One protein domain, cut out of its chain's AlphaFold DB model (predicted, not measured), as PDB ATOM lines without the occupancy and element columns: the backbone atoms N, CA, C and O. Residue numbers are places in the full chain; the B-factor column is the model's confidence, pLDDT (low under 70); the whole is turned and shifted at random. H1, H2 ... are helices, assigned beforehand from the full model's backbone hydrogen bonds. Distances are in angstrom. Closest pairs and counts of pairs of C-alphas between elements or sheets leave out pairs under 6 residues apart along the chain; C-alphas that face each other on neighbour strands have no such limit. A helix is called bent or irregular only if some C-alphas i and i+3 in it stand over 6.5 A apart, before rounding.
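This is residues 3 to 61 of the 69 residues of an uncharacterized protein of Parcubacteria group bacterium LiPW_30 (UniProt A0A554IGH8). Two long helices, H1 and H3, run opposite ways and meet as a lopsided V, closest near the early part of H1 and spread at the end where H1 finishes and H3 starts. The short helix H2, with its links, spans that open end, and H3 turns aside at its far end in a hook after a kink near residue 55. The printed part has 59 residues, with three named helices in the order H1, H2, H3 and no named strand; the class is all helix. It is only just loose, close to compact, with a radius of gyration of the C-alphas of 12.5 A. Its outline is elongated, with spans of 35 by 22 by 16 A.

H1, residues 3 to 23, touches H3, residues 34 to 61, with 22 pairs of C-alphas within 8 A. The closest C-alphas of the two are those of Ser 8 and Ala 47, 4.7 A apart. Their lines stand at a steep tilt of 52 degrees and run opposite ways, the line of H3 being a rough one. H2, residues 29 to 32, is close to but not clearly touching H1: the closest C-alphas, those of Asn 18 and Val 29, are 7.2 A apart. H2 touches H3 with 5 pairs of C-alphas within 8 A, and on H3 these involve residues 36 to 40 alone; the closest C-alphas are those of Val 29 and Glu 37, 5.5 A apart. In H1, each O i to N i+4 pair is within hydrogen-bond range, in H3 20 of 24 are, and H2 is too short for such a pair.

H1 begins at C-alpha 3, at (116.842, 72.711, 3.872), and ends at C-alpha 23, at (101.248, 95.105, 16.836), a length of 30.2 A. A tight link of 5 residues leads to H2, Val 29 to Leu 32. One residue, Gly 33, makes the tight link from H2 to H3. H3 runs from Ser 34 to C-alpha 61, at (122.347, 79.174, -0.079), and is 34.6 A from first to last C-alpha. It is irregular: C-alphas 53 and 56 are 7.5 A apart, and it has a kink of 89 degrees near residue 55.

The two C-alphas farthest apart are those of Gly 33 and Arg 60, at 37.0 A. The C-alphas of the first and last printed residues, Trp 3 and Glu 61, are 9.4 A apart. The printed part has no cut, and neither link is long. The mean pLDDT of the printed part is 88.0, and the model's confidence is low, under 70, at residues 57 to 61, which belong to H3.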
ATOM      1  N   TRP A   3     118.198  72.951   3.379       78.44
ATOM      2  CA  TRP A   3     116.842  72.711   3.872       78.44
ATOM      3  C   TRP A   3     116.570  73.319   5.250       78.44
ATOM      4  O   TRP A   3     115.516  73.911   5.445       78.44
ATOM      5  N   LEU A   4     117.511  73.217   6.197       81.75
ATOM      6  CA  LEU A   4     117.333  73.792   7.535       81.75
ATOM      7  C   LEU A   4     117.340  75.318   7.489       81.75
ATOM      8  O   LEU A   4     116.479  75.936   8.097       81.75
ATOM      9  N   HIS A   5     118.248  75.915   6.719       81.25
ATOM     10  CA  HIS A   5     118.281  77.361   6.522       81.25
ATOM     11  C   HIS A   5     116.994  77.881   5.862       81.25
ATOM     12  O   HIS A   5     116.412  78.844   6.351       81.25
ATOM     13  N   LEU A   6     116.468  77.196   4.837       84.75
ATOM     14  CA  LEU A   6     115.198  77.565   4.202       84.75
ATOM     15  C   LEU A   6     114.004  77.447   5.163       84.75
ATOM     16  O   LEU A   6     113.186  78.362   5.242       84.75
ATOM     17  N   VAL A   7     113.912  76.351   5.922       88.56
ATOM     18  CA  VAL A   7     112.833  76.146   6.902       88.56
ATOM     19  C   VAL A   7     112.902  77.191   8.015       88.56
ATOM     20  O   VAL A   7     111.889  77.824   8.315       88.56
ATOM     21  N   SER A   8     114.085  77.417   8.593       87.38
ATOM     22  CA  SER A   8     114.300  78.443   9.615       87.38
ATOM     23  C   SER A   8     113.968  79.836   9.090       87.38
ATOM     24  O   SER A   8     113.256  80.569   9.768       87.38
ATOM     25  N   PHE A   9     114.385  80.180   7.871       87.31
ATOM     26  CA  PHE A   9     114.082  81.470   7.255       87.31
ATOM     27  C   PHE A   9     112.574  81.680   7.054       87.31
ATOM     28  O   PHE A   9     112.047  82.724   7.434       87.31
ATOM     29  N   ILE A  10     111.851  80.677   6.542       89.69
ATOM     30  CA  ILE A  10     110.387  80.748   6.383       89.69
ATOM     31  C   ILE A  10     109.696  80.920   7.742       89.69
ATOM     32  O   ILE A  10     108.831  81.784   7.877       89.69
ATOM     33  N   LEU A  11     110.089  80.138   8.752       91.56
ATOM     34  CA  LEU A  11     109.571  80.262  10.121       91.56
ATOM     35  C   LEU A  11     109.789  81.670  10.684       91.56
ATOM     36  O   LEU A  11     108.875  82.241  11.276       91.56
ATOM     37  N   LEU A  12     110.971  82.245  10.463       92.19
ATOM     38  CA  LEU A  12     111.318  83.598  10.893       92.19
ATOM     39  C   LEU A  12     110.458  84.657  10.187       92.19
ATOM     40  O   LEU A  12     109.943  85.559  10.844       92.19
ATOM     41  N   VAL A  13     110.263  84.536   8.869       92.25
ATOM     42  CA  VAL A  13     109.443  85.469   8.075       92.25
ATOM     43  C   VAL A  13     107.975  85.403   8.494       92.25
ATOM     44  O   VAL A  13     107.369  86.438   8.766       92.25
ATOM     45  N   VAL A  14     107.402  84.201   8.591       94.00
ATOM     46  CA  VAL A  14     105.998  84.008   8.993       94.00
ATOM     47  C   VAL A  14     105.781  84.464  10.437       94.00
ATOM     48  O   VAL A  14     104.819  85.180  10.720       94.00
ATOM     49  N   GLY A  15     106.690  84.108  11.347       94.19
ATOM     50  CA  GLY A  15     106.647  84.536  12.743       94.19
ATOM     51  C   GLY A  15     106.786  86.049  12.911       94.19
ATOM     52  O   GLY A  15     106.000  86.660  13.635       94.19
ATOM     53  N   GLY A  16     107.729  86.665  12.196       93.31
ATOM     54  CA  GLY A  16     107.928  88.114  12.182       93.31
ATOM     55  C   GLY A  16     106.726  88.868  11.612       93.31
ATOM     56  O   GLY A  16     106.317  89.884  12.172       93.31
ATOM     57  N   LEU A  17     106.100  88.340  10.556       95.12
ATOM     58  CA  LEU A  17     104.879  88.919   9.997       95.12
ATOM     59  C   LEU A  17     103.693  88.798  10.966       95.12
ATOM     60  O   LEU A  17     102.942  89.759  11.117       95.12
ATOM     61  N   ASN A  18     103.545  87.669  11.671       94.56
ATOM     62  CA  ASN A  18     102.540  87.547  12.732       94.56
ATOM     63  C   ASN A  18     102.799  88.551  13.860       94.56
ATOM     64  O   ASN A  18     101.863  89.189  14.316       94.56
ATOM     65  N   TRP A  19     104.049  88.750  14.282       92.88
ATOM     66  CA  TRP A  19     104.385  89.774  15.279       92.88
ATOM     67  C   TRP A  19     104.038  91.193  14.825       92.88
ATOM     68  O   TRP A  19     103.526  91.981  15.621       92.88
ATOM     69  N   LEU A  20     104.251  91.511  13.546       94.56
ATOM     70  CA  LEU A  20     103.793  92.775  12.976       94.56
ATOM     71  C   LEU A  20     102.265  92.886  13.059       94.56
ATOM     72  O   LEU A  20     101.763  93.891  13.551       94.56
ATOM     73  N   LEU A  21     101.523  91.850  12.660       93.69
ATOM     74  CA  LEU A  21     100.060  91.823  12.778       93.69
ATOM     75  C   LEU A  21      99.591  91.962  14.235       93.69
ATOM     76  O   LEU A  21      98.633  92.692  14.492       93.69
ATOM     77  N   VAL A  22     100.296  91.348  15.190       93.75
ATOM     78  CA  VAL A  22     100.015  91.469  16.629       93.75
ATOM     79  C   VAL A  22     100.140  92.923  17.078       93.75
ATOM     80  O   VAL A  22      99.289  93.393  17.831       93.75
ATOM     81  N   ALA A  23     101.128  93.669  16.571       93.19
ATOM     82  CA  ALA A  23     101.248  95.105  16.836       93.19
ATOM     83  C   ALA A  23     100.067  95.922  16.268       93.19
ATOM     84  O   ALA A  23      99.728  96.969  16.818       93.19
ATOM     85  N   PHE A  24      99.397  95.424  15.224       94.94
ATOM     86  CA  PHE A  24      98.137  95.969  14.697       94.94
ATOM     87  C   PHE A  24      96.878  95.386  15.369       94.94
ATOM     88  O   PHE A  24      95.765  95.663  14.926       94.94
ATOM     89  N   GLY A  25      97.027  94.587  16.431       92.56
ATOM     90  CA  GLY A  25      95.915  93.980  17.171       92.56
ATOM     91  C   GLY A  25      95.377  92.673  16.579       92.56
ATOM     92  O   GLY A  25      94.357  92.173  17.050       92.56
ATOM     93  N   TYR A  26      96.048  92.093  15.581       92.06
ATOM     94  CA  TYR A  26      95.649  90.844  14.931       92.06
ATOM     95  C   TYR A  26      96.651  89.724  15.222       92.06
ATOM     96  O   TYR A  26      97.777  89.744  14.738       92.06
ATOM     97  N   ASN A  27      96.237  88.699  15.965       92.00
ATOM     98  CA  ASN A  27      97.073  87.529  16.231       92.00
ATOM     99  C   ASN A  27      96.507  86.300  15.515       92.00
ATOM    100  O   ASN A  27      95.560  85.672  15.989       92.00
ATOM    101  N   VAL A  28      97.082  85.968  14.359       90.44
ATOM    102  CA  VAL A  28      96.627  84.826  13.548       90.44
ATOM    103  C   VAL A  28      96.948  83.516  14.258       90.44
ATOM    104  O   VAL A  28      96.150  82.582  14.241       90.44
ATOM    105  N   VAL A  29      98.098  83.454  14.927       90.56
ATOM    106  CA  VAL A  29      98.549  82.254  15.636       90.56
ATOM    107  C   VAL A  29      97.663  81.955  16.853       90.56
ATOM    108  O   VAL A  29      97.397  80.788  17.130       90.56
ATOM    109  N   ALA A  30      97.122  82.975  17.526       89.50
ATOM    110  CA  ALA A  30      96.190  82.784  18.645       89.50
ATOM    111  C   ALA A  30      94.901  82.036  18.252       89.50
ATOM    112  O   ALA A  30      94.301  81.372  19.098       89.50
ATOM    113  N   LEU A  31      94.492  82.077  16.975       89.88
ATOM    114  CA  LEU A  31      93.331  81.320  16.476       89.88
ATOM    115  C   LEU A  31      93.534  79.798  16.567       89.88
ATOM    116  O   LEU A  31      92.558  79.052  16.588       89.88
ATOM    117  N   LEU A  32      94.785  79.334  16.642       87.12
ATOM    118  CA  LEU A  32      95.139  77.919  16.788       87.12
ATOM    119  C   LEU A  32      95.044  77.428  18.246       87.12
ATOM    120  O   LEU A  32      95.179  76.230  18.499       87.12
ATOM    121  N   GLY A  33      94.803  78.332  19.202       89.00
ATOM    122  CA  GLY A  33      94.720  78.048  20.634       89.00
ATOM    123  C   GLY A  33      96.014  78.357  21.395       89.00
ATOM    124  O   GLY A  33      97.121  78.261  20.862       89.00
ATOM    125  N   SER A  34      95.879  78.701  22.680       85.12
ATOM    126  CA  SER A  34      96.966  79.264  23.500       85.12
ATOM    127  C   SER A  34      98.192  78.353  23.639       85.12
ATOM    128  O   SER A  34      99.323  78.833  23.633       85.12
ATOM    129  N   SER A  35      97.996  77.034  23.728       88.56
ATOM    130  CA  SER A  35      99.114  76.084  23.831       88.56
ATOM    131  C   SER A  35      99.909  75.983  22.527       88.56
ATOM    132  O   SER A  35     101.130  75.849  22.552       88.56
ATOM    133  N   VAL A  36      99.225  76.064  21.381       90.06
ATOM    134  CA  VAL A  36      99.861  76.010  20.057       90.06
ATOM    135  C   VAL A  36     100.599  77.315  19.781       90.06
ATOM    136  O   VAL A  36     101.713  77.287  19.262       90.06
ATOM    137  N   GLU A  37     100.036  78.447  20.202       91.25
ATOM    138  CA  GLU A  37     100.684  79.754  20.094       91.25
ATOM    139  C   GLU A  37     102.048  79.795  20.784       91.25
ATOM    140  O   GLU A  37     103.038  80.209  20.174       91.25
ATOM    141  N   GLN A  38     102.131  79.301  22.021       91.38
ATOM    142  CA  GLN A  38     103.401  79.246  22.745       91.38
ATOM    143  C   GLN A  38     104.444  78.398  22.011       91.38
ATOM    144  O   GLN A  38     105.600  78.808  21.897       91.38
ATOM    145  N   ILE A  39     104.038  77.245  21.471       94.06
ATOM    146  CA  ILE A  39     104.933  76.372  20.700       94.06
ATOM    147  C   ILE A  39     105.445  77.101  19.455       94.06
ATOM    148  O   ILE A  39     106.647  77.089  19.193       94.06
ATOM    149  N   VAL A  40     104.563  77.775  18.712       92.56
ATOM    150  CA  VAL A  40     104.945  78.540  17.517       92.56
ATOM    151  C   VAL A  40     105.940  79.644  17.874       92.56
ATOM    152  O   VAL A  40     106.959  79.769  17.197       92.56
ATOM    153  N   TYR A  41     105.725  80.398  18.953       92.69
ATOM    154  CA  TYR A  41     106.669  81.442  19.371       92.69
ATOM    155  C   TYR A  41     108.031  80.894  19.795       92.69
ATOM    156  O   TYR A  41     109.053  81.494  19.459       92.69
ATOM    157  N   ILE A  42     108.071  79.735  20.454       94.25
ATOM    158  CA  ILE A  42     109.335  79.057  20.764       94.25
ATOM    159  C   ILE A  42     110.051  78.656  19.467       94.25
ATOM    160  O   ILE A  42     111.243  78.925  19.324       94.25
ATOM    161  N   LEU A  43     109.339  78.070  18.499       92.88
ATOM    162  CA  LEU A  43     109.917  77.665  17.211       92.88
ATOM    163  C   LEU A  43     110.439  78.858  16.402       92.88
ATOM    164  O   LEU A  43     111.535  78.782  15.851       92.88
ATOM    165  N   VAL A  44     109.695  79.965  16.367       95.12
ATOM    166  CA  VAL A  44     110.122  81.214  15.716       95.12
ATOM    167  C   VAL A  44     111.368  81.782  16.402       95.12
ATOM    168  O   VAL A  44     112.321  82.156  15.720       95.12
ATOM    169  N   GLY A  45     111.411  81.793  17.738       92.94
ATOM    170  CA  GLY A  45     112.587  82.233  18.495       92.94
ATOM    171  C   GLY A  45     113.822  81.366  18.230       92.94
ATOM    172  O   GLY A  45     114.909  81.889  17.988       92.94
ATOM    173  N   LEU A  46     113.658  80.041  18.197       93.44
ATOM    174  CA  LEU A  46     114.735  79.107  17.853       93.44
ATOM    175  C   LEU A  46     115.215  79.291  16.409       93.44
ATOM    176  O   LEU A  46     116.421  79.280  16.165       93.44
ATOM    177  N   ALA A  47     114.296  79.507  15.464       91.44
ATOM    178  CA  ALA A  47     114.632  79.814  14.079       91.44
ATOM    179  C   ALA A  47     115.430  81.122  13.969       91.44
ATOM    180  O   ALA A  47     116.414  81.168  13.236       91.44
ATOM    181  N   ALA A  48     115.073  82.148  14.750       91.62
ATOM    182  CA  ALA A  48     115.810  83.406  14.795       91.62
ATOM    183  C   ALA A  48     117.235  83.234  15.327       91.62
ATOM    184  O   ALA A  48     118.181  83.730  14.715       91.62
ATOM    185  N   VAL A  49     117.412  82.489  16.422       92.75
ATOM    186  CA  VAL A  49     118.748  82.187  16.956       92.75
ATOM    187  C   VAL A  49     119.572  81.393  15.942       92.75
ATOM    188  O   VAL A  49     120.719  81.754  15.685       92.75
ATOM    189  N   TYR A  50     118.994  80.349  15.338       89.88
ATOM    190  CA  TYR A  50     119.664  79.535  14.319       89.88
ATOM    191  C   TYR A  50     120.122  80.379  13.128       89.88
ATOM    192  O   TYR A  50     121.269  80.272  12.689       89.88
ATOM    193  N   GLU A  51     119.242  81.237  12.626       88.19
ATOM    194  CA  GLU A  51     119.552  82.107  11.505       88.19
ATOM    195  C   GLU A  51     120.662  83.087  11.896       88.19
ATOM    196  O   GLU A  51     121.689  83.126  11.236       88.19
ATOM    197  N   VAL A  52     120.583  83.767  13.042       88.50
ATOM    198  CA  VAL A  52     121.646  84.688  13.492       88.50
ATOM    199  C   VAL A  52     123.021  84.009  13.586       88.50
ATOM    200  O   VAL A  52     124.020  84.601  13.167       88.50
ATOM    201  N   VAL A  53     123.100  82.773  14.094       88.50
ATOM    202  CA  VAL A  53     124.392  82.080  14.263       88.50
ATOM    203  C   VAL A  53     124.909  81.421  12.979       88.50
ATOM    204  O   VAL A  53     126.121  81.253  12.836       88.50
ATOM    205  N   THR A  54     124.035  81.057  12.035       83.69
ATOM    206  CA  THR A  54     124.426  80.329  10.811       83.69
ATOM    207  C   THR A  54     124.360  81.160   9.526       83.69
ATOM    208  O   THR A  54     125.007  80.797   8.536       83.69
ATOM    209  N   HIS A  55     123.674  82.307   9.532       77.50
ATOM    210  CA  HIS A  55     123.374  83.102   8.338       77.50
ATOM    211  C   HIS A  55     124.631  83.517   7.577       77.50
ATOM    212  O   HIS A  55     124.694  83.354   6.367       77.50
ATOM    213  N   LYS A  56     125.690  83.976   8.255       72.62
ATOM    214  CA  LYS A  56     126.928  84.403   7.572       72.62
ATOM    215  C   LYS A  56     127.578  83.282   6.743       72.62
ATOM    216  O   LYS A  56     128.207  83.563   5.727       72.62
ATOM    217  N   SER A  57     127.440  82.028   7.173       68.75
ATOM    218  CA  SER A  57     127.965  80.860   6.453       68.75
ATOM    219  C   SER A  57     126.996  80.352   5.384       68.75
ATOM    220  O   SER A  57     127.437  79.819   4.368       68.75
ATOM    221  N   ASN A  58     125.690  80.513   5.609       67.06
ATOM    222  CA  ASN A  58     124.638  79.944   4.768       67.06
ATOM    223  C   ASN A  58     123.993  80.963   3.815       67.06
ATOM    224  O   ASN A  58     123.234  80.555   2.951       67.06
ATOM    225  N   CYS A  59     124.325  82.257   3.879       67.06
ATOM    226  CA  CYS A  59     123.692  83.305   3.063       67.06
ATOM    227  C   CYS A  59     123.822  83.074   1.548       67.06
ATOM    228  O   CYS A  59     122.974  83.513   0.774       67.06
ATOM    229  N   ARG A  60     124.862  82.346   1.110       65.25
ATOM    230  CA  ARG A  60     125.043  81.932  -0.292       65.25
ATOM    231  C   ARG A  60     124.058  80.845  -0.732       65.25
ATOM    232  O   ARG A  60     123.897  80.652  -1.928       65.25
ATOM    233  N   GLU A  61     123.397  80.160   0.200       65.31
ATOM    234  CA  GLU A  61     122.347  79.174  -0.079       65.31
ATOM    235  C   GLU A  61     121.003  79.838  -0.459       65.31
ATOM    236  O   GLU A  61     120.170  79.167  -1.062       65.31
TER     237      GLU A  61